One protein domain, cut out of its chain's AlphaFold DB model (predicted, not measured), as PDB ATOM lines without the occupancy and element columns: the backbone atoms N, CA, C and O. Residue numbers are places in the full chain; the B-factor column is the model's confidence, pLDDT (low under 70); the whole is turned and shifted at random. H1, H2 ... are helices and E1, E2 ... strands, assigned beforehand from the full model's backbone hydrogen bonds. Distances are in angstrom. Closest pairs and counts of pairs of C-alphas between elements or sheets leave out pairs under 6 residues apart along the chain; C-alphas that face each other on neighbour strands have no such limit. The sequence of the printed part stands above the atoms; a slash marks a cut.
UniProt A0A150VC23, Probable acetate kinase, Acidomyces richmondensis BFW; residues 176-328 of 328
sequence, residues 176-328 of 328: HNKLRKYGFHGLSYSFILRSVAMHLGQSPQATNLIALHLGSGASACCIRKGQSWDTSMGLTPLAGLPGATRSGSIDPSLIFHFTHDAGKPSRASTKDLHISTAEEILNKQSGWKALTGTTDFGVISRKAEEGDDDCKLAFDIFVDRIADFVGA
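AT A GLANCE: This is residues 176 to 328 of the 328 residues of the protein "Probable acetate kinase" of Acidomyces richmondensis BFW (UniProt A0A150VC23). A small twisted sheet of three strands, E1 to E3, with H1 packed over one face makes one corner of a flat, three-cornered model; the long helix H6 runs from this sheet to a second corner, where H4 and H5 pack on its first part. Short helices H2 and H3, with the loop of residues 259 to 276, make the third corner, and residues 232 to 253 wind through the middle between the parts. The printed part has 153 residues, with six named helices and three named strands in the order H1 E1 E2 E3 H2 H3 H4 H5 H6; the sheet order is E1 - E2 - E3, antiparallel throughout, and the class is mixed, helices and strands. It is only just compact, close to loose, with a radius of gyration of the C-alphas of 17.5 A and spans of 54 by 51 by 26 A.

IN THESE COORDINATES: E1 is residues 209 to 213, 12.5 A long; E2 is residues 219 to 224, 16.5 A; E3 is residues 227 to 231, 11.1 A. H1, residues 186 to 199, begins at C-alpha 186 (-26.982, -21.067, -46.765) and is 19.7 A long. H2 is residues 254 to 258, H3 residues 277 to 284, H4 residues 287 to 292, and H5 residues 297 to 305, 12.4 A long. H6, residues 309 to 327, runs 26.3 A from C-alpha 309 (-8.776, -50.058, -48.658) to C-alpha 327 (-13.154, -29.173, -33.204).

HOW THE PARTS SIT: E1, E2 and E3 form a meander, each strand the antiparallel neighbour of the one before. In the hairpin E1 and E2, N 211 and O 221 are within hydrogen-bond range at 2.9 A; in the hairpin E2 and E3, N 222 and O 230 are at 2.8 A. The sheet is only just strongly twisted, its C-alphas up to 4.1 A off the best plane. H1 is on one face, giving two layers, a sheet and a helix over it, at a height over the sheet of 9.1 A; its closest C-alphas to E1 are those of Tyr 189 and Ala 211, 6.9 A. It runs slantwise to the strands, at 46 degrees to E1 on the local plane. H6 only grazes the sheet, with residues 321 to 326; the closest C-alphas of E2 and H6 are those of Ala 220 and Phe 325, 7.1 A. With residues 310 to 315 alone H6 touches H5, closest at the C-alphas of Ala 304 and Lys 312, 4.2 A, opposite ways at a steep tilt of 69 degrees, only just short of about perpendicular. With residues 310 to 314 alone it touches H4, closest at the C-alphas of Trp 288 and Ala 314, 5.6 A, opposite ways at a shallow tilt of 28 degrees. H3 and H4 meet only through their link. H2 and H3 are close but not clearly touching, the C-alphas of Ile 255 and Ala 278 being 6.4 A apart. Every O i to N i+4 pair is within hydrogen-bond range in H1, H2, H3, H5 and H6, and 1 of 2 in H4.

THE WHOLE: The two C-alphas farthest apart are those of Gly 201 and His 260, 55.4 A. The printed part has no cut and ends at residue 328, the chain's last. The links E3 to H2 and H2 to H3 are long, with 22 and 18 residues. Mean pLDDT of the printed part is 95.7; residues 271 to 272 are under 70.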
ATOM      1  N   HIS A 176     -10.880  -5.189 -54.759       93.31
ATOM      2  CA  HIS A 176     -11.125  -4.910 -56.175       93.31
ATOM      3  C   HIS A 176     -11.718  -6.130 -56.894       93.31
ATOM      4  O   HIS A 176     -12.736  -6.015 -57.567       93.31
ATOM      5  N   ASN A 177     -11.139  -7.307 -56.647       92.06
ATOM      6  CA  ASN A 177     -11.539  -8.569 -57.272       92.06
ATOM      7  C   ASN A 177     -12.592  -9.348 -56.464       92.06
ATOM      8  O   ASN A 177     -12.885 -10.499 -56.774       92.06
ATOM      9  N   LYS A 178     -13.142  -8.754 -55.396       93.88
ATOM     10  CA  LYS A 178     -14.135  -9.374 -54.502       93.88
ATOM     11  C   LYS A 178     -13.706 -10.739 -53.921       93.88
ATOM     12  O   LYS A 178     -14.544 -11.613 -53.686       93.88
ATOM     13  N   LEU A 179     -12.414 -10.914 -53.641       95.50
ATOM     14  CA  LEU A 179     -11.816 -12.136 -53.092       95.50
ATOM     15  C   LEU A 179     -11.989 -12.183 -51.573       95.50
ATOM     16  O   LEU A 179     -11.276 -11.524 -50.813       95.50
ATOM     17  N   ARG A 180     -12.949 -12.979 -51.116       96.75
ATOM     18  CA  ARG A 180     -13.241 -13.212 -49.698       96.75
ATOM     19  C   ARG A 180     -13.901 -14.569 -49.520       96.75
ATOM     20  O   ARG A 180     -14.398 -15.137 -50.488       96.75
ATOM     21  N   LYS A 181     -13.965 -15.074 -48.290       98.00
ATOM     22  CA  LYS A 181     -14.863 -16.185 -47.977       98.00
ATOM     23  C   LYS A 181     -16.314 -15.691 -48.094       98.00
ATOM     24  O   LYS A 181     -16.686 -14.676 -47.493       98.00
ATOM     25  N   TYR A 182     -17.103 -16.407 -48.893       97.75
ATOM     26  CA  TYR A 182     -18.542 -16.197 -49.045       97.75
ATOM     27  C   TYR A 182     -19.335 -17.248 -48.283       97.75
ATOM     28  O   TYR A 182     -20.267 -16.877 -47.584       97.75
ATOM     29  N   GLY A 183     -18.952 -18.526 -48.383       97.69
ATOM     30  CA  GLY A 183     -19.749 -19.626 -47.839       97.69
ATOM     31  C   GLY A 183     -20.964 -19.974 -48.705       97.69
ATOM     32  O   GLY A 183     -21.468 -19.133 -49.445       97.69
ATOM     33  N   PHE A 184     -21.437 -21.221 -48.622       97.38
ATOM     34  CA  PHE A 184     -22.553 -21.731 -49.432       97.38
ATOM     35  C   PHE A 184     -23.390 -22.745 -48.648       97.38
ATOM     36  O   PHE A 184     -23.111 -23.037 -47.490       97.38
ATOM     37  N   HIS A 185     -24.426 -23.289 -49.293       97.88
ATOM     38  CA  HIS A 185     -25.489 -24.076 -48.656       97.88
ATOM     39  C   HIS A 185     -26.291 -23.285 -47.608       97.88
ATOM     40  O   HIS A 185     -26.982 -23.866 -46.768       97.88
ATOM     41  N   GLY A 186     -26.274 -21.954 -47.679       97.88
ATOM     42  CA  GLY A 186     -26.982 -21.067 -46.765       97.88
ATOM     43  C   GLY A 186     -28.493 -21.270 -46.752       97.88
ATOM     44  O   GLY A 186     -29.104 -21.149 -45.692       97.88
ATOM     45  N   LEU A 187     -29.108 -21.659 -47.877       97.25
ATOM     46  CA  LEU A 187     -30.530 -22.022 -47.900       97.25
ATOM     47  C   LEU A 187     -30.801 -23.254 -47.022       97.25
ATOM     48  O   LEU A 187     -31.778 -23.280 -46.269       97.25
ATOM     49  N   SER A 188     -29.901 -24.244 -47.061       97.75
ATOM     50  CA  SER A 188     -29.982 -25.435 -46.215       97.75
ATOM     51  C   SER A 188     -29.727 -25.101 -44.748       97.75
ATOM     52  O   SER A 188     -30.525 -25.497 -43.903       97.75
ATOM     53  N   TYR A 189     -28.694 -24.318 -44.426       98.56
ATOM     54  CA  TYR A 189     -28.423 -23.914 -43.042       98.56
ATOM     55  C   TYR A 189     -29.544 -23.071 -42.441       98.56
ATOM     56  O   TYR A 189     -29.933 -23.288 -41.296       98.56
ATOM     57  N   SER A 190     -30.124 -22.169 -43.234       97.56
ATOM     58  CA  SER A 190     -31.299 -21.392 -42.849       97.56
ATOM     59  C   SER A 190     -32.494 -22.298 -42.523       97.56
ATOM     60  O   SER A 190     -33.188 -22.074 -41.531       97.56
ATOM     61  N   PHE A 191     -32.722 -23.350 -43.318       97.50
ATOM     62  CA  PHE A 191     -33.743 -24.361 -43.032       97.50
ATOM     63  C   PHE A 191     -33.422 -25.172 -41.768       97.50
ATOM     64  O   PHE A 191     -34.275 -25.261 -40.888       97.50
ATOM     65  N   ILE A 192     -32.202 -25.710 -41.641       98.38
ATOM     66  CA  ILE A 192     -31.756 -26.497 -40.478       98.38
ATOM     67  C   ILE A 192     -31.945 -25.694 -39.192       98.38
ATOM     68  O   ILE A 192     -32.544 -26.197 -38.245       98.38
ATOM     69  N   LEU A 193     -31.504 -24.432 -39.169       98.50
ATOM     70  CA  LEU A 193     -31.668 -23.545 -38.022       98.50
ATOM     71  C   LEU A 193     -33.141 -23.401 -37.622       98.50
ATOM     72  O   LEU A 193     -33.458 -23.559 -36.447       98.50
ATOM     73  N   ARG A 194     -34.046 -23.121 -38.573       97.88
ATOM     74  CA  ARG A 194     -35.482 -22.987 -38.272       97.88
ATOM     75  C   ARG A 194     -36.072 -24.285 -37.724       97.88
ATOM     76  O   ARG A 194     -36.800 -24.240 -36.737       97.88
ATOM     77  N   SER A 195     -35.748 -25.416 -38.343       98.06
ATOM     78  CA  SER A 195     -36.263 -26.732 -37.951       98.06
ATOM     79  C   SER A 195     -35.769 -27.152 -36.566       98.06
ATOM     80  O   SER A 195     -36.562 -27.582 -35.731       98.06
ATOM     81  N   VAL A 196     -34.475 -26.971 -36.285       98.25
ATOM     82  CA  VAL A 196     -33.880 -27.286 -34.979       98.25
ATOM     83  C   VAL A 196     -34.395 -26.334 -33.900       98.25
ATOM     84  O   VAL A 196     -34.784 -26.794 -32.831       98.25
ATOM     85  N   ALA A 197     -34.469 -25.028 -34.169       98.12
ATOM     86  CA  ALA A 197     -35.003 -24.057 -33.214       98.12
ATOM     87  C   ALA A 197     -36.459 -24.379 -32.834       98.12
ATOM     88  O   ALA A 197     -36.791 -24.419 -31.651       98.12
ATOM     89  N   MET A 198     -37.298 -24.705 -33.827       97.88
ATOM     90  CA  MET A 198     -38.677 -25.145 -33.605       97.88
ATOM     91  C   MET A 198     -38.741 -26.403 -32.733       97.88
ATOM     92  O   MET A 198     -39.502 -26.434 -31.770       97.88
ATOM     93  N   HIS A 199     -37.924 -27.416 -33.034       98.06
ATOM     94  CA  HIS A 199     -37.867 -28.653 -32.253       98.06
ATOM     95  C   HIS A 199     -37.456 -28.409 -30.792       98.06
ATOM     96  O   HIS A 199     -38.006 -29.021 -29.882       98.06
ATOM     97  N   LEU A 200     -36.522 -27.485 -30.563       97.44
ATOM     98  CA  LEU A 200     -36.051 -27.110 -29.229       97.44
ATOM     99  C   LEU A 200     -36.994 -26.143 -28.492       97.44
ATOM    100  O   LEU A 200     -36.708 -25.777 -27.352       97.44
ATOM    101  N   GLY A 201     -38.086 -25.691 -29.119       97.56
ATOM    102  CA  GLY A 201     -38.987 -24.689 -28.540       97.56
ATOM    103  C   GLY A 201     -38.335 -23.312 -28.363       97.56
ATOM    104  O   GLY A 201     -38.682 -22.574 -27.444       97.56
ATOM    105  N   GLN A 202     -37.363 -22.969 -29.213       96.94
ATOM    106  CA  GLN A 202     -36.603 -21.720 -29.161       96.94
ATOM    107  C   GLN A 202     -36.803 -20.888 -30.432       96.94
ATOM    108  O   GLN A 202     -37.118 -21.400 -31.505       96.94
ATOM    109  N   SER A 203     -36.572 -19.577 -30.338       97.81
ATOM    110  CA  SER A 203     -36.441 -18.731 -31.530       97.81
ATOM    111  C   SER A 203     -35.095 -18.982 -32.223       97.81
ATOM    112  O   SER A 203     -34.100 -19.125 -31.505       97.81
ATOM    113  N   PRO A 204     -34.995 -18.895 -33.565       97.62
ATOM    114  CA  PRO A 204     -33.722 -19.008 -34.285       97.62
ATOM    115  C   PRO A 204     -32.590 -18.143 -33.710       97.62
ATOM    116  O   PRO A 204     -31.453 -18.586 -33.613       97.62
ATOM    117  N   GLN A 205     -32.902 -16.927 -33.254       97.81
ATOM    118  CA  GLN A 205     -31.942 -15.965 -32.698       97.81
ATOM    119  C   GLN A 205     -31.350 -16.397 -31.345       97.81
ATOM    120  O   GLN A 205     -30.319 -15.875 -30.925       97.81
ATOM    121  N   ALA A 206     -31.984 -17.348 -30.657       97.38
ATOM    122  CA  ALA A 206     -31.513 -17.906 -29.390       97.38
ATOM    123  C   ALA A 206     -30.730 -19.218 -29.575       97.38
ATOM    124  O   ALA A 206     -30.102 -19.694 -28.630       97.38
ATOM    125  N   THR A 207     -30.737 -19.794 -30.780       97.94
ATOM    126  CA  THR A 207     -30.146 -21.105 -31.053       97.94
ATOM    127  C   THR A 207     -28.687 -20.973 -31.495       97.94
ATOM    128  O   THR A 207     -28.343 -20.160 -32.359       97.94
ATOM    129  N   ASN A 208     -27.826 -21.807 -30.910       98.25
ATOM    130  CA  ASN A 208     -26.453 -22.027 -31.361       98.25
ATOM    131  C   ASN A 208     -26.330 -23.481 -31.816       98.25
ATOM    132  O   ASN A 208     -26.779 -24.374 -31.098       98.25
ATOM    133  N   LEU A 209     -25.728 -23.723 -32.978       97.44
ATOM    134  CA  LEU A 209     -25.468 -25.075 -33.462       97.44
ATOM    135  C   LEU A 209     -24.272 -25.118 -34.414       97.44
ATOM    136  O   LEU A 209     -23.982 -24.143 -35.104       97.44
ATOM    137  N   ILE A 210     -23.627 -26.278 -34.496       98.38
ATOM    138  CA  ILE A 210     -22.765 -26.634 -35.623       98.38
ATOM    139  C   ILE A 210     -23.603 -27.518 -36.545       98.38
ATOM    140  O   ILE A 210     -24.109 -28.556 -36.124       98.38
ATOM    141  N   ALA A 211     -23.802 -27.079 -37.784       98.44
ATOM    142  CA  ALA A 211     -24.585 -27.793 -38.784       98.44
ATOM    143  C   ALA A 211     -23.669 -28.414 -39.838       98.44
ATOM    144  O   ALA A 211     -22.829 -27.724 -40.419       98.44
ATOM    145  N   LEU A 212     -23.893 -29.690 -40.145       98.38
ATOM    146  CA  LEU A 212     -23.219 -30.406 -41.222       98.38
ATOM    147  C   LEU A 212     -24.211 -30.625 -42.368       98.38
ATOM    148  O   LEU A 212     -25.245 -31.265 -42.190       98.38
ATOM    149  N   HIS A 213     -23.906 -30.077 -43.542       98.06
ATOM    150  CA  HIS A 213     -24.623 -30.364 -44.780       98.06
ATOM    151  C   HIS A 213     -23.767 -31.338 -45.586       98.06
ATOM    152  O   HIS A 213     -22.779 -30.928 -46.196       98.06
ATOM    153  N   LEU A 214     -24.109 -32.627 -45.548       96.88
ATOM    154  CA  LEU A 214     -23.304 -33.693 -46.141       96.88
ATOM    155  C   LEU A 214     -24.025 -34.275 -47.361       96.88
ATOM    156  O   LEU A 214     -25.092 -34.871 -47.247       96.88
ATOM    157  N   GLY A 215     -23.432 -34.079 -48.535       92.25
ATOM    158  CA  GLY A 215     -23.926 -34.555 -49.823       92.25
ATOM    159  C   GLY A 215     -22.792 -34.575 -50.847       92.25
ATOM    160  O   GLY A 215     -21.621 -34.534 -50.478       92.25
ATOM    161  N   SER A 216     -23.112 -34.596 -52.145       89.19
ATOM    162  CA  SER A 216     -22.085 -34.570 -53.205       89.19
ATOM    163  C   SER A 216     -21.192 -33.323 -53.150       89.19
ATOM    164  O   SER A 216     -20.011 -33.389 -53.492       89.19
ATOM    165  N   GLY A 217     -21.743 -32.198 -52.693       93.19
ATOM    166  CA  GLY A 217     -20.990 -31.107 -52.087       93.19
ATOM    167  C   GLY A 217     -21.240 -31.113 -50.582       93.19
ATOM    168  O   GLY A 217     -22.396 -31.141 -50.163       93.19
ATOM    169  N   ALA A 218     -20.177 -31.071 -49.786       97.19
ATOM    170  CA  ALA A 218     -20.266 -31.106 -48.334       97.19
ATOM    171  C   ALA A 218     -19.741 -29.807 -47.719       97.19
ATOM    172  O   ALA A 218     -18.765 -29.228 -48.197       97.19
ATOM    173  N   SER A 219     -20.384 -29.342 -46.654       98.62
ATOM    174  CA  SER A 219     -19.898 -28.214 -45.863       98.62
ATOM    175  C   SER A 219     -20.344 -28.299 -44.412       98.62
ATOM    176  O   SER A 219     -21.325 -28.964 -44.065       98.62
ATOM    177  N   ALA A 220     -19.667 -27.533 -43.570       98.62
ATOM    178  CA  ALA A 220     -20.043 -27.306 -42.187       98.62
ATOM    179  C   ALA A 220     -20.230 -25.805 -41.909       98.62
ATOM    180  O   ALA A 220     -19.636 -24.950 -42.576       98.62
ATOM    181  N   CYS A 221     -21.090 -25.473 -40.947       98.75
ATOM    182  CA  CYS A 221     -21.355 -24.099 -40.530       98.75
ATOM    183  C   CYS A 221     -21.493 -24.020 -39.012       98.75
ATOM    184  O   CYS A 221     -22.321 -24.713 -38.422       98.75
ATOM    185  N   CYS A 222     -20.736 -23.116 -38.398       98.62
ATOM    186  CA  CYS A 222     -20.968 -22.670 -37.035       98.62
ATOM    187  C   CYS A 222     -22.036 -21.572 -37.065       98.62
ATOM    188  O   CYS A 222     -21.874 -20.545 -37.732       98.62
ATOM    189  N   ILE A 223     -23.152 -21.804 -36.381       98.75
ATOM    190  CA  ILE A 223     -24.269 -20.870 -36.261       98.75
ATOM    191  C   ILE A 223     -24.334 -20.413 -34.811       98.75
ATOM    192  O   ILE A 223     -24.543 -21.212 -33.898       98.75
ATOM    193  N   ARG A 224     -24.184 -19.107 -34.600       98.38
ATOM    194  CA  ARG A 224     -24.213 -18.477 -33.283       98.38
ATOM    195  C   ARG A 224     -25.345 -17.464 -33.237       98.38
ATOM    196  O   ARG A 224     -25.381 -16.546 -34.050       98.38
ATOM    197  N   LYS A 225     -26.262 -17.617 -32.281       98.00
ATOM    198  CA  LYS A 225     -27.452 -16.768 -32.111       98.00
ATOM    199  C   LYS A 225     -28.238 -16.613 -33.421       98.00
ATOM    200  O   LYS A 225     -28.611 -15.513 -33.821       98.00
ATOM    201  N   GLY A 226     -28.421 -17.730 -34.124       97.56
ATOM    202  CA  GLY A 226     -29.122 -17.785 -35.406       97.56
ATOM    203  C   GLY A 226     -28.402 -17.161 -36.606       97.56
ATOM    204  O   GLY A 226     -29.001 -17.069 -37.674       97.56
ATOM    205  N   GLN A 227     -27.146 -16.738 -36.461       98.12
ATOM    206  CA  GLN A 227     -26.349 -16.145 -37.537       98.12
ATOM    207  C   GLN A 227     -25.167 -17.044 -37.897       98.12
ATOM    208  O   GLN A 227     -24.587 -17.687 -37.020       98.12
ATOM    209  N   SER A 228     -24.787 -17.082 -39.176       98.44
ATOM    210  CA  SER A 228     -23.563 -17.771 -39.581       98.44
ATOM    211  C   SER A 228     -22.351 -17.038 -39.008       98.44
ATOM    212  O   SER A 228     -22.163 -15.845 -39.259       98.44
ATOM    213  N   TRP A 229     -21.558 -17.759 -38.218       98.38
ATOM    214  CA  TRP A 229     -20.360 -17.253 -37.554       98.38
ATOM    215  C   TRP A 229     -19.079 -17.729 -38.239       98.38
ATOM    216  O   TRP A 229     -18.140 -16.953 -38.384       98.38
ATOM    217  N   ASP A 230     -19.067 -18.977 -38.709       98.50
ATOM    218  CA  ASP A 230     -18.061 -19.485 -39.640       98.50
ATOM    219  C   ASP A 230     -18.660 -20.587 -40.523       98.50
ATOM    220  O   ASP A 230     -19.686 -21.188 -40.192       98.50
ATOM    221  N   THR A 231     -18.023 -20.863 -41.652       98.75
ATOM    222  CA  THR A 231     -18.358 -21.970 -42.544       98.75
ATOM    223  C   THR A 231     -17.113 -22.497 -43.248       98.75
ATOM    224  O   THR A 231     -16.141 -21.769 -43.479       98.75
ATOM    225  N   SER A 232     -17.137 -23.791 -43.565       98.50
ATOM    226  CA  SER A 232     -16.001 -24.492 -44.156       98.50
ATOM    227  C   SER A 232     -15.714 -24.036 -45.585       98.50
ATOM    228  O   SER A 232     -14.557 -24.026 -45.999       98.50
ATOM    229  N   MET A 233     -16.748 -23.667 -46.348       98.31
ATOM    230  CA  MET A 233     -16.570 -23.208 -47.725       98.31
ATOM    231  C   MET A 233     -16.033 -21.777 -47.787       98.31
ATOM    232  O   MET A 233     -16.241 -20.972 -46.882       98.31
ATOM    233  N   GLY A 234     -15.319 -21.479 -48.870       97.44
ATOM    234  CA  GLY A 234     -14.497 -20.282 -49.023       97.44
ATOM    235  C   GLY A 234     -15.059 -19.292 -50.037       97.44
ATOM    236  O   GLY A 234     -16.251 -18.981 -50.036       97.44
ATOM    237  N   LEU A 235     -14.164 -18.798 -50.897       96.06
ATOM    238  CA  LEU A 235     -14.497 -18.031 -52.101       96.06
ATOM    239  C   LEU A 235     -15.462 -18.796 -53.010       96.06
ATOM    240  O   LEU A 235     -16.424 -18.232 -53.512       96.06
ATOM    241  N   THR A 236     -15.209 -20.092 -53.179       94.75
ATOM    242  CA  THR A 236     -16.034 -21.006 -53.966       94.75
ATOM    243  C   THR A 236     -16.405 -22.235 -53.125       94.75
ATOM    244  O   THR A 236     -15.789 -22.486 -52.079       94.75
ATOM    245  N   PRO A 237     -17.382 -23.042 -53.575       95.25
ATOM    246  CA  PRO A 237     -17.728 -24.325 -52.964       95.25
ATOM    247  C   PRO A 237     -16.629 -25.405 -52.983       95.25
ATOM    248  O   PRO A 237     -16.925 -26.555 -52.649       95.25
ATOM    249  N   LEU A 238     -15.412 -25.088 -53.446       96.38
ATOM    250  CA  LEU A 238     -14.265 -25.998 -53.460       96.38
ATOM    251  C   LEU A 238     -13.603 -26.123 -52.083       96.38
ATOM    252  O   LEU A 238     -13.193 -27.215 -51.707       96.38
ATOM    253  N   ALA A 239     -13.469 -25.014 -51.353       97.56
ATOM    254  CA  ALA A 239     -12.787 -25.012 -50.061       97.56
ATOM    255  C   ALA A 239     -13.616 -25.722 -48.976       97.56
ATOM    256  O   ALA A 239     -14.846 -25.767 -49.041       97.56
ATOM    257  N   GLY A 240     -12.939 -26.226 -47.947       97.50
ATOM    258  CA  GLY A 240     -13.547 -26.902 -46.807       97.50
ATOM    259  C   GLY A 240     -13.499 -28.419 -46.940       97.50
ATOM    260  O   GLY A 240     -12.447 -28.991 -47.216       97.50
ATOM    261  N   LEU A 241     -14.641 -29.067 -46.708       98.38
ATOM    262  CA  LEU A 241     -14.750 -30.522 -46.763       98.38
ATOM    263  C   LEU A 241     -14.572 -31.032 -48.205       98.38
ATOM    264  O   LEU A 241     -15.025 -30.365 -49.143       98.38
ATOM    265  N   PRO A 242     -13.955 -32.212 -48.408       97.69
ATOM    266  CA  PRO A 242     -13.945 -32.846 -49.718       97.69
ATOM    267  C   PRO A 242     -15.374 -33.188 -50.151       97.69
ATOM    268  O   PRO A 242     -16.276 -33.364 -49.331       97.69
ATOM    269  N   GLY A 243     -15.581 -33.250 -51.464       96.50
ATOM    270  CA  GLY A 243     -16.850 -33.615 -52.086       96.50
ATOM    271  C   GLY A 243     -16.699 -34.827 -53.000       96.50
ATOM    272  O   GLY A 243     -15.624 -35.413 -53.119       96.50
ATOM    273  N   ALA A 244     -17.761 -35.145 -53.738       96.06
ATOM    274  CA  ALA A 244     -17.765 -36.276 -54.663       96.06
ATOM    275  C   ALA A 244     -16.687 -36.185 -55.726       96.06
ATOM    276  O   ALA A 244     -15.984 -37.155 -55.989       96.06
ATOM    277  N   THR A 245     -16.550 -35.002 -56.306       96.38
ATOM    278  CA  THR A 245     -15.550 -34.715 -57.334       96.38
ATOM    279  C   THR A 245     -14.630 -33.560 -56.951       96.38
ATOM    280  O   THR A 245     -13.799 -33.144 -57.757       96.38
ATOM    281  N   ARG A 246     -14.806 -33.008 -55.742       96.94
ATOM    282  CA  ARG A 246     -14.097 -31.821 -55.260       96.94
ATOM    283  C   ARG A 246     -13.033 -32.203 -54.249       96.94
ATOM    284  O   ARG A 246     -13.323 -32.986 -53.348       96.94
ATOM    285  N   SER A 247     -11.846 -31.615 -54.354       98.31
ATOM    286  CA  SER A 247     -10.733 -31.904 -53.438       98.31
ATOM    287  C   SER A 247     -11.011 -31.510 -51.988       98.31
ATOM    288  O   SER A 247     -10.444 -32.113 -51.085       98.31
ATOM    289  N   GLY A 248     -11.852 -30.496 -51.761       98.06
ATOM    290  CA  GLY A 248     -11.859 -29.793 -50.482       98.06
ATOM    291  C   GLY A 248     -10.628 -28.893 -50.349       98.06
ATOM    292  O   GLY A 248      -9.901 -28.650 -51.321       98.06
ATOM    293  N   SER A 249     -10.380 -28.411 -49.134       98.06
ATOM    294  CA  SER A 249      -9.167 -27.660 -48.807       98.06
ATOM    295  C   SER A 249      -7.918 -28.535 -48.929       98.06
ATOM    296  O   SER A 249      -7.809 -29.575 -48.284       98.06
ATOM    297  N   ILE A 250      -6.957 -28.060 -49.716       97.62
ATOM    298  CA  ILE A 250      -5.615 -28.625 -49.894       97.62
ATOM    299  C   ILE A 250      -4.594 -27.480 -49.946       97.62
ATOM    300  O   ILE A 250      -4.986 -26.311 -50.003       97.62
ATOM    301  N   ASP A 251      -3.298 -27.797 -49.947       98.12
ATOM    302  CA  ASP A 251      -2.246 -26.793 -50.154       98.12
ATOM    303  C   ASP A 251      -2.463 -26.061 -51.501       98.12
ATOM    304  O   ASP A 251      -2.504 -26.720 -52.546       98.12
ATOM    305  N   PRO A 252      -2.588 -24.717 -51.516       96.44
ATOM    306  CA  PRO A 252      -2.774 -23.948 -52.746       96.44
ATOM    307  C   PRO A 252      -1.666 -24.141 -53.794       96.44
ATOM    308  O   PRO A 252      -1.917 -23.973 -54.986       96.44
ATOM    309  N   SER A 253      -0.452 -24.501 -53.375       97.19
ATOM    310  CA  SER A 253       0.696 -24.723 -54.261       97.19
ATOM    311  C   SER A 253       0.677 -26.107 -54.911       97.19
ATOM    312  O   SER A 253       1.286 -26.296 -55.965       97.19
ATOM    313  N   LEU A 254      -0.049 -27.073 -54.331       97.56
ATOM    314  CA  LEU A 254      -0.088 -28.465 -54.797       97.56
ATOM    315  C   LEU A 254      -0.485 -28.562 -56.269       97.56
ATOM    316  O   LEU A 254       0.105 -29.341 -57.013       97.56
ATOM    317  N   ILE A 255      -1.449 -27.755 -56.713       97.56
ATOM    318  CA  ILE A 255      -1.965 -27.830 -58.084       97.56
ATOM    319  C   ILE A 255      -0.899 -27.518 -59.143       97.56
ATOM    320  O   ILE A 255      -0.920 -28.110 -60.220       97.56
ATOM    321  N   PHE A 256       0.070 -26.657 -58.826       96.44
ATOM    322  CA  PHE A 256       1.178 -26.316 -59.724       96.44
ATOM    323  C   PHE A 256       2.252 -27.410 -59.779       96.44
ATOM    324  O   PHE A 256       3.002 -27.484 -60.749       96.44
ATOM    325  N   HIS A 257       2.306 -28.283 -58.771       96.94
ATOM    326  CA  HIS A 257       3.096 -29.514 -58.813       96.94
ATOM    327  C   HIS A 257       2.349 -30.654 -59.511       96.94
ATOM    328  O   HIS A 257       2.971 -31.494 -60.155       96.94
ATOM    329  N   PHE A 258       1.019 -30.678 -59.397       96.50
ATOM    330  CA  PHE A 258       0.170 -31.672 -60.048       96.50
ATOM    331  C   PHE A 258       0.139 -31.488 -61.570       96.50
ATOM    332  O   PHE A 258       0.144 -32.464 -62.317       96.50
ATOM    333  N   THR A 259       0.114 -30.241 -62.051       96.06
ATOM    334  CA  THR A 259       0.119 -29.939 -63.485       96.06
ATOM    335  C   THR A 259       0.844 -28.634 -63.808       96.06
ATOM    336  O   THR A 259       0.669 -27.616 -63.141       96.06
ATOM    337  N   HIS A 260       1.600 -28.642 -64.908       93.69
ATOM    338  CA  HIS A 260       2.260 -27.451 -65.457       93.69
ATOM    339  C   HIS A 260       1.270 -26.482 -66.129       93.69
ATOM    340  O   HIS A 260       1.610 -25.332 -66.403       93.69
ATOM    341  N   ASP A 261       0.041 -26.936 -66.386       94.75
ATOM    342  CA  ASP A 261      -0.988 -26.190 -67.111       94.75
ATOM    343  C   ASP A 261      -2.049 -25.579 -66.187       94.75
ATOM    344  O   ASP A 261      -3.071 -25.104 -66.670       94.75
ATOM    345  N   ALA A 262      -1.819 -25.557 -64.867       93.38
ATOM    346  CA  ALA A 262      -2.806 -25.156 -63.858       93.38
ATOM    347  C   ALA A 262      -3.554 -23.851 -64.204       93.38
ATOM    348  O   ALA A 262      -4.779 -23.806 -64.123       93.38
ATOM    349  N   GLY A 263      -2.828 -22.816 -64.642       92.31
ATOM    350  CA  GLY A 263      -3.398 -21.513 -65.006       92.31
ATOM    351  C   GLY A 263      -3.939 -21.396 -66.438       92.31
ATOM    352  O   GLY A 263      -4.461 -20.345 -66.795       92.31
ATOM    353  N   LYS A 264      -3.806 -22.427 -67.284       93.00
ATOM    354  CA  LYS A 264      -4.306 -22.402 -68.668       93.00
ATOM    355  C   LYS A 264      -5.807 -22.710 -68.714       93.00
ATOM    356  O   LYS A 264      -6.274 -23.482 -67.871       93.00
ATOM    357  N   PRO A 265      -6.552 -22.187 -69.708       90.62
ATOM    358  CA  PRO A 265      -7.948 -22.557 -69.920       90.62
ATOM    359  C   PRO A 265      -8.114 -24.073 -70.075       90.62
ATOM    360  O   PRO A 265      -7.338 -24.724 -70.777       90.62
ATOM    361  N   SER A 266      -9.126 -24.633 -69.420       90.00
ATOM    362  CA  SER A 266      -9.488 -26.041 -69.534       90.00
ATOM    363  C   SER A 266     -10.207 -26.313 -70.859       90.00
ATOM    364  O   SER A 266     -10.728 -25.406 -71.510       90.00
ATOM    365  N   ARG A 267     -10.312 -27.590 -71.247       83.31
ATOM    366  CA  ARG A 267     -11.091 -28.000 -72.434       83.31
ATOM    367  C   ARG A 267     -12.591 -27.716 -72.308       83.31
ATOM    368  O   ARG A 267     -13.275 -27.695 -73.323       83.31
ATOM    369  N   ALA A 268     -13.087 -27.549 -71.083       77.06
ATOM    370  CA  ALA A 268     -14.477 -27.207 -70.801       77.06
ATOM    371  C   ALA A 268     -14.724 -25.688 -70.821       77.06
ATOM    372  O   ALA A 268     -15.869 -25.259 -70.701       77.06
ATOM    373  N   SER A 269     -13.670 -24.876 -70.964       79.25
ATOM    374  CA  SER A 269     -13.804 -23.431 -71.083       79.25
ATOM    375  C   SER A 269     -14.427 -23.059 -72.430       79.25
ATOM    376  O   SER A 269     -14.047 -23.584 -73.478       79.25
ATOM    377  N   THR A 270     -15.380 -22.134 -72.404       76.81
ATOM    378  CA  THR A 270     -15.997 -21.538 -73.594       76.81
ATOM    379  C   THR A 270     -15.680 -20.043 -73.639       76.81
ATOM    380  O   THR A 270     -15.042 -19.506 -72.732       76.81
ATOM    381  N   LYS A 271     -16.119 -19.353 -74.699       69.44
ATOM    382  CA  LYS A 271     -15.980 -17.892 -74.802       69.44
ATOM    383  C   LYS A 271     -16.629 -17.165 -73.617       69.44
ATOM    384  O   LYS A 271     -16.097 -16.151 -73.184       69.44
ATOM    385  N   ASP A 272     -17.725 -17.716 -73.106       67.25
ATOM    386  CA  ASP A 272     -18.556 -17.105 -72.066       67.25
ATOM    387  C   ASP A 272     -18.353 -17.772 -70.691       67.25
ATOM    388  O   ASP A 272     -18.990 -17.400 -69.710       67.25
ATOM    389  N   LEU A 273     -17.473 -18.782 -70.610       75.06
ATOM    390  CA  LEU A 273     -17.184 -19.534 -69.393       75.06
ATOM    391  C   LEU A 273     -15.682 -19.803 -69.280       75.06
ATOM    392  O   LEU A 273     -15.144 -20.753 -69.863       75.06
ATOM    393  N   HIS A 274     -14.992 -18.972 -68.506       82.75
ATOM    394  CA  HIS A 274     -13.567 -19.126 -68.244       82.75
ATOM    395  C   HIS A 274     -13.341 -20.105 -67.095       82.75
ATOM    396  O   HIS A 274     -13.669 -19.814 -65.954       82.75
ATOM    397  N   ILE A 275     -12.791 -21.280 -67.402       87.81
ATOM    398  CA  ILE A 275     -12.446 -22.299 -66.403       87.81
ATOM    399  C   ILE A 275     -10.978 -22.640 -66.597       87.81
ATOM    400  O   ILE A 275     -10.574 -23.024 -67.693       87.81
ATOM    401  N   SER A 276     -10.175 -22.525 -65.548       93.06
ATOM    402  CA  SER A 276      -8.782 -22.966 -65.563       93.06
ATOM    403  C   SER A 276      -8.663 -24.491 -65.456       93.06
ATOM    404  O   SER A 276      -9.550 -25.189 -64.960       93.06
ATOM    405  N   THR A 277      -7.532 -25.038 -65.898       94.81
ATOM    406  CA  THR A 277      -7.214 -26.464 -65.724       94.81
ATOM    407  C   THR A 277      -7.201 -26.844 -64.241       94.81
ATOM    408  O   THR A 277      -7.680 -27.918 -63.881       94.81
ATOM    409  N   ALA A 278      -6.725 -25.944 -63.374       95.75
ATOM    410  CA  ALA A 278      -6.793 -26.099 -61.927       95.75
ATOM    411  C   ALA A 278      -8.232 -26.281 -61.423       95.75
ATOM    412  O   ALA A 278      -8.513 -27.233 -60.699       95.75
ATOM    413  N   GLU A 279      -9.157 -25.405 -61.820       93.69
ATOM    414  CA  GLU A 279     -10.555 -25.493 -61.389       93.69
ATOM    415  C   GLU A 279     -11.227 -26.781 -61.854       93.69
ATOM    416  O   GLU A 279     -11.946 -27.399 -61.069       93.69
ATOM    417  N   GLU A 280     -10.971 -27.203 -63.092       93.56
ATOM    418  CA  GLU A 280     -11.499 -28.453 -63.638       93.56
ATOM    419  C   GLU A 280     -10.993 -29.663 -62.838       93.56
ATOM    420  O   GLU A 280     -11.791 -30.478 -62.369       93.56
ATOM    421  N   ILE A 281      -9.679 -29.752 -62.606       96.38
ATOM    422  CA  ILE A 281      -9.080 -30.845 -61.829       96.38
ATOM    423  C   ILE A 281      -9.665 -30.875 -60.418       96.38
ATOM    424  O   ILE A 281     -10.175 -31.907 -59.971       96.38
ATOM    425  N   LEU A 282      -9.641 -29.735 -59.727       96.94
ATOM    426  CA  LEU A 282     -10.003 -29.655 -58.316       96.94
ATOM    427  C   LEU A 282     -11.508 -29.782 -58.070       96.94
ATOM    428  O   LEU A 282     -11.885 -30.230 -56.993       96.94
ATOM    429  N   ASN A 283     -12.374 -29.437 -59.035       93.94
ATOM    430  CA  ASN A 283     -13.831 -29.536 -58.874       93.94
ATOM    431  C   ASN A 283     -14.477 -30.769 -59.514       93.94
ATOM    432  O   ASN A 283     -15.571 -31.156 -59.083       93.94
ATOM    433  N   LYS A 284     -13.885 -31.340 -60.570       92.44
ATOM    434  CA  LYS A 284     -14.505 -32.408 -61.379       92.44
ATOM    435  C   LYS A 284     -13.716 -33.714 -61.382       92.44
ATOM    436  O   LYS A 284     -14.313 -34.769 -61.615       92.44
ATOM    437  N   GLN A 285     -12.412 -33.662 -61.111       95.44
ATOM    438  CA  GLN A 285     -11.499 -34.807 -61.224       95.44
ATOM    439  C   GLN A 285     -10.826 -35.174 -59.893       95.44
ATOM    440  O   GLN A 285      -9.905 -35.981 -59.879       95.44
ATOM    441  N   SER A 286     -11.289 -34.599 -58.783       97.62
ATOM    442  CA  SER A 286     -10.758 -34.822 -57.435       97.62
ATOM    443  C   SER A 286     -11.804 -35.497 -56.537       97.62
ATOM    444  O   SER A 286     -12.739 -36.133 -57.028       97.62
ATOM    445  N   GLY A 287     -11.671 -35.353 -55.217       97.50
ATOM    446  CA  GLY A 287     -12.633 -35.868 -54.246       97.50
ATOM    447  C   GLY A 287     -12.610 -37.386 -54.127       97.50
ATOM    448  O   GLY A 287     -11.719 -38.058 -54.649       97.50
ATOM    449  N   TRP A 288     -13.608 -37.947 -53.448       97.75
ATOM    450  CA  TRP A 288     -13.639 -39.393 -53.215       97.75
ATOM    451  C   TRP A 288     -13.826 -40.211 -54.496       97.75
ATOM    452  O   TRP A 288     -13.404 -41.365 -54.534       97.75
ATOM    453  N   LYS A 289     -14.358 -39.628 -55.581       97.56
ATOM    454  CA  LYS A 289     -14.374 -40.286 -56.896       97.56
ATOM    455  C   LYS A 289     -12.967 -40.599 -57.397       97.56
ATOM    456  O   LYS A 289     -12.772 -41.660 -57.978       97.56
ATOM    457  N   ALA A 290     -12.005 -39.702 -57.187       97.75
ATOM    458  CA  ALA A 290     -10.627 -39.923 -57.622       97.75
ATOM    459  C   ALA A 290      -9.941 -41.058 -56.844       97.75
ATOM    460  O   ALA A 290      -9.051 -41.701 -57.385       97.75
ATOM    461  N   LEU A 291     -10.381 -41.314 -55.607       97.56
ATOM    462  CA  LEU A 291      -9.865 -42.391 -54.759       97.56
ATOM    463  C   LEU A 291     -10.560 -43.731 -55.029       97.56
ATOM    464  O   LEU A 291      -9.914 -44.762 -55.076       97.56
ATOM    465  N   THR A 292     -11.878 -43.714 -55.226       97.88
ATOM    466  CA  THR A 292     -12.718 -44.930 -55.171       97.88
ATOM    467  C   THR A 292     -13.374 -45.305 -56.500       97.88
ATOM    468  O   THR A 292     -14.032 -46.339 -56.617       97.88
ATOM    469  N   GLY A 293     -13.294 -44.428 -57.503       95.88
ATOM    470  CA  GLY A 293     -13.974 -44.576 -58.791       95.88
ATOM    471  C   GLY A 293     -15.479 -44.268 -58.784       95.88
ATOM    472  O   GLY A 293     -16.087 -44.252 -59.855       95.88
ATOM    473  N   THR A 294     -16.102 -43.975 -57.634       94.38
ATOM    474  CA  THR A 294     -17.542 -43.662 -57.530       94.38
ATOM    475  C   THR A 294     -17.807 -42.334 -56.825       94.38
ATOM    476  O   THR A 294     -17.047 -41.894 -55.970       94.38
ATOM    477  N   THR A 295     -18.913 -41.673 -57.168       94.00
ATOM    478  CA  THR A 295     -19.394 -40.474 -56.460       94.00
ATOM    479  C   THR A 295     -20.358 -40.797 -55.319       94.00
ATOM    480  O   THR A 295     -20.699 -39.900 -54.549       94.00
ATOM    481  N   ASP A 296     -20.830 -42.040 -55.223       93.75
ATOM    482  CA  ASP A 296     -21.831 -42.466 -54.243       93.75
ATOM    483  C   ASP A 296     -21.172 -42.833 -52.908       93.75
ATOM    484  O   ASP A 296     -20.552 -43.888 -52.766       93.75
ATOM    485  N   PHE A 297     -21.337 -41.961 -51.911       95.00
ATOM    486  CA  PHE A 297     -20.751 -42.169 -50.590       95.00
ATOM    487  C   PHE A 297     -21.400 -43.328 -49.814       95.00
ATOM    488  O   PHE A 297     -20.754 -43.933 -48.965       95.00
ATOM    489  N   GLY A 298     -22.645 -43.702 -50.128       95.88
ATOM    490  CA  GLY A 298     -23.285 -44.882 -49.546       95.88
ATOM    491  C   GLY A 298     -22.645 -46.185 -50.034       95.88
ATOM    492  O   GLY A 298     -22.518 -47.139 -49.267       95.88
ATOM    493  N   VAL A 299     -22.190 -46.224 -51.293       96.44
ATOM    494  CA  VAL A 299     -21.375 -47.338 -51.813       96.44
ATOM    495  C   VAL A 299     -20.015 -47.380 -51.120       96.44
ATOM    496  O   VAL A 299     -19.591 -48.461 -50.718       96.44
ATOM    497  N   ILE A 300     -19.367 -46.226 -50.948       97.81
ATOM    498  CA  ILE A 300     -18.060 -46.112 -50.279       97.81
ATOM    499  C   ILE A 300     -18.149 -46.593 -48.832       97.81
ATOM    500  O   ILE A 300     -17.361 -47.442 -48.436       97.81
ATOM    501  N   SER A 301     -19.138 -46.123 -48.068       97.75
ATOM    502  CA  SER A 301     -19.335 -46.523 -46.668       97.75
ATOM    503  C   SER A 301     -19.482 -48.038 -46.524       97.75
ATOM    504  O   SER A 301     -18.814 -48.641 -45.693       97.75
ATOM    505  N   ARG A 302     -20.310 -48.669 -47.366       98.38
ATOM    506  CA  ARG A 302     -20.502 -50.125 -47.335       98.38
ATOM    507  C   ARG A 302     -19.222 -50.880 -47.702       98.38
ATOM    508  O   ARG A 302     -18.845 -51.812 -47.007       98.38
ATOM    509  N   LYS A 303     -18.531 -50.469 -48.768       98.31
ATOM    510  CA  LYS A 303     -17.276 -51.110 -49.186       98.31
ATOM    511  C   LYS A 303     -16.156 -50.948 -48.155       98.31
ATOM    512  O   LYS A 303     -15.376 -51.872 -47.954       98.31
ATOM    513  N   ALA A 304     -16.092 -49.800 -47.483       98.06
ATOM    514  CA  ALA A 304     -15.153 -49.560 -46.392       98.06
ATOM    515  C   ALA A 304     -15.380 -50.534 -45.219       98.06
ATOM    516  O   ALA A 304     -14.415 -51.050 -44.657       98.06
ATOM    517  N   GLU A 305     -16.641 -50.822 -44.876       97.44
ATOM    518  CA  GLU A 305     -17.002 -51.844 -43.880       97.44
ATOM    519  C   GLU A 305     -16.638 -53.264 -44.344       97.44
ATOM    520  O   GLU A 305     -16.217 -54.089 -43.534       97.44
ATOM    521  N   GLU A 306     -16.747 -53.536 -45.646       97.81
ATOM    522  CA  GLU A 306     -16.347 -54.802 -46.280       97.81
ATOM    523  C   GLU A 306     -14.816 -54.959 -46.427       97.81
ATOM    524  O   GLU A 306     -14.349 -56.030 -46.817       97.81
ATOM    525  N   GLY A 307     -14.029 -53.933 -46.078       97.00
ATOM    526  CA  GLY A 307     -12.563 -53.973 -46.072       97.00
ATOM    527  C   GLY A 307     -11.881 -53.508 -47.363       97.00
ATOM    528  O   GLY A 307     -10.719 -53.836 -47.573       97.00
ATOM    529  N   ASP A 308     -12.571 -52.764 -48.231       98.50
ATOM    530  CA  ASP A 308     -11.963 -52.100 -49.395       98.50
ATOM    531  C   ASP A 308     -11.086 -50.918 -48.936       98.50
ATOM    532  O   ASP A 308     -11.592 -49.950 -48.355       98.50
ATOM    533  N   ASP A 309      -9.773 -51.008 -49.174       98.50
ATOM    534  CA  ASP A 309      -8.776 -50.058 -48.658       98.50
ATOM    535  C   ASP A 309      -8.976 -48.627 -49.184       98.50
ATOM    536  O   ASP A 309      -8.908 -47.668 -48.411       98.50
ATOM    537  N   ASP A 310      -9.279 -48.466 -50.477       98.44
ATOM    538  CA  ASP A 310      -9.493 -47.151 -51.095       98.44
ATOM    539  C   ASP A 310     -10.768 -46.489 -50.552       98.44
ATOM    540  O   ASP A 310     -10.792 -45.290 -50.249       98.44
ATOM    541  N   CYS A 311     -11.841 -47.269 -50.383       98.56
ATOM    542  CA  CYS A 311     -13.085 -46.783 -49.793       98.56
ATOM    543  C   CYS A 311     -12.914 -46.437 -48.313       98.56
ATOM    544  O   CYS A 311     -13.445 -45.417 -47.866       98.56
ATOM    545  N   LYS A 312     -12.157 -47.244 -47.562       98.62
ATOM    546  CA  LYS A 312     -11.823 -46.967 -46.164       98.62
ATOM    547  C   LYS A 312     -11.033 -45.668 -46.038       98.62
ATOM    548  O   LYS A 312     -11.421 -44.802 -45.263       98.62
ATOM    549  N   LEU A 313     -10.001 -45.481 -46.863       98.69
ATOM    550  CA  LEU A 313      -9.217 -44.249 -46.892       98.69
ATOM    551  C   LEU A 313     -10.090 -43.025 -47.205       98.69
ATOM    552  O   LEU A 313      -9.990 -42.005 -46.525       98.69
ATOM    553  N   ALA A 314     -10.968 -43.113 -48.209       98.50
ATOM    554  CA  ALA A 314     -11.870 -42.015 -48.557       98.50
ATOM    555  C   ALA A 314     -12.851 -41.674 -47.423       98.50
ATOM    556  O   ALA A 314     -13.123 -40.495 -47.177       98.50
ATOM    557  N   PHE A 315     -13.370 -42.690 -46.729       98.56
ATOM    558  CA  PHE A 315     -14.232 -42.518 -45.565       98.56
ATOM    559  C   PHE A 315     -13.485 -41.833 -44.414       98.56
ATOM    560  O   PHE A 315     -13.955 -40.816 -43.902       98.56
ATOM    561  N   ASP A 316     -12.300 -42.338 -44.068       98.56
ATOM    562  CA  ASP A 316     -11.477 -41.825 -42.972       98.56
ATOM    563  C   ASP A 316     -11.059 -40.368 -43.224       98.56
ATOM    564  O   ASP A 316     -11.205 -39.531 -42.335       98.56
ATOM    565  N   ILE A 317     -10.655 -40.014 -44.453       98.44
ATOM    566  CA  ILE A 317     -10.356 -38.621 -44.838       98.44
ATOM    567  C   ILE A 317     -11.577 -37.713 -44.643       98.44
ATOM    568  O   ILE A 317     -11.439 -36.575 -44.192       98.44
ATOM    569  N   PHE A 318     -12.779 -38.172 -45.007       98.38
ATOM    570  CA  PHE A 318     -13.977 -37.346 -44.867       98.38
ATOM    571  C   PHE A 318     -14.334 -37.112 -43.397       98.38
ATOM    572  O   PHE A 318     -14.638 -35.979 -43.020       98.38
ATOM    573  N   VAL A 319     -14.244 -38.154 -42.565       98.25
ATOM    574  CA  VAL A 319     -14.461 -38.061 -41.115       98.25
ATOM    575  C   VAL A 319     -13.430 -37.145 -40.461       98.25
ATOM    576  O   VAL A 319     -13.821 -36.277 -39.684       98.25
ATOM    577  N   ASP A 320     -12.152 -37.285 -40.813       98.50
ATOM    578  CA  ASP A 320     -11.052 -36.448 -40.322       98.50
ATOM    579  C   ASP A 320     -11.328 -34.962 -40.599       98.50
ATOM    580  O   ASP A 320     -11.375 -34.146 -39.682       98.50
ATOM    581  N   ARG A 321     -11.683 -34.611 -41.843       98.12
ATOM    582  CA  ARG A 321     -12.001 -33.220 -42.222       98.12
ATOM    583  C   ARG A 321     -13.261 -32.677 -41.549       98.12
ATOM    584  O   ARG A 321     -13.344 -31.475 -41.289       98.12
ATOM    585  N   ILE A 322     -14.255 -33.526 -41.282       98.44
ATOM    586  CA  ILE A 322     -15.437 -33.139 -40.499       98.44
ATOM    587  C   ILE A 322     -15.030 -32.859 -39.051       98.44
ATOM    588  O   ILE A 322     -15.418 -31.824 -38.508       98.44
ATOM    589  N   ALA A 323     -14.254 -33.754 -38.437       98.31
ATOM    590  CA  ALA A 323     -13.793 -33.622 -37.061       98.31
ATOM    591  C   ALA A 323     -12.924 -32.369 -36.874       98.31
ATOM    592  O   ALA A 323     -13.156 -31.628 -35.920       98.31
ATOM    593  N   ASP A 324     -12.025 -32.080 -37.821       97.44
ATOM    594  CA  ASP A 324     -11.214 -30.856 -37.856       97.44
ATOM    595  C   ASP A 324     -12.088 -29.600 -37.753       97.44
ATOM    596  O   ASP A 324     -11.846 -28.731 -36.917       97.44
ATOM    597  N   PHE A 325     -13.135 -29.501 -38.584       97.31
ATOM    598  CA  PHE A 325     -14.014 -28.331 -38.566       97.31
ATOM    599  C   PHE A 325     -14.863 -28.261 -37.293       97.31
ATOM    600  O   PHE A 325     -15.109 -27.176 -36.783       97.31
ATOM    601  N   VAL A 326     -15.355 -29.400 -36.800       97.62
ATOM    602  CA  VAL A 326     -16.177 -29.444 -35.580       97.62
ATOM    603  C   VAL A 326     -15.353 -29.102 -34.333       97.62
ATOM    604  O   VAL A 326     -15.906 -28.545 -33.386       97.62
ATOM    605  N   GLY A 327     -14.063 -29.445 -34.316       96.75
ATOM    606  CA  GLY A 327     -13.154 -29.173 -33.204       96.75
ATOM    607  C   GLY A 327     -12.592 -27.747 -33.153       96.75
ATOM    608  O   GLY A 327     -12.173 -27.326 -32.073       96.75
ATOM    609  N   ALA A 328     -12.566 -27.032 -34.283       92.88
ATOM    610  CA  ALA A 328     -12.094 -25.645 -34.399       92.88
ATOM    611  C   ALA A 328     -13.059 -24.620 -33.775       92.88
ATOM    612  O   ALA A 328     -12.554 -23.657 -33.148       92.88
TER     613      ALA A 328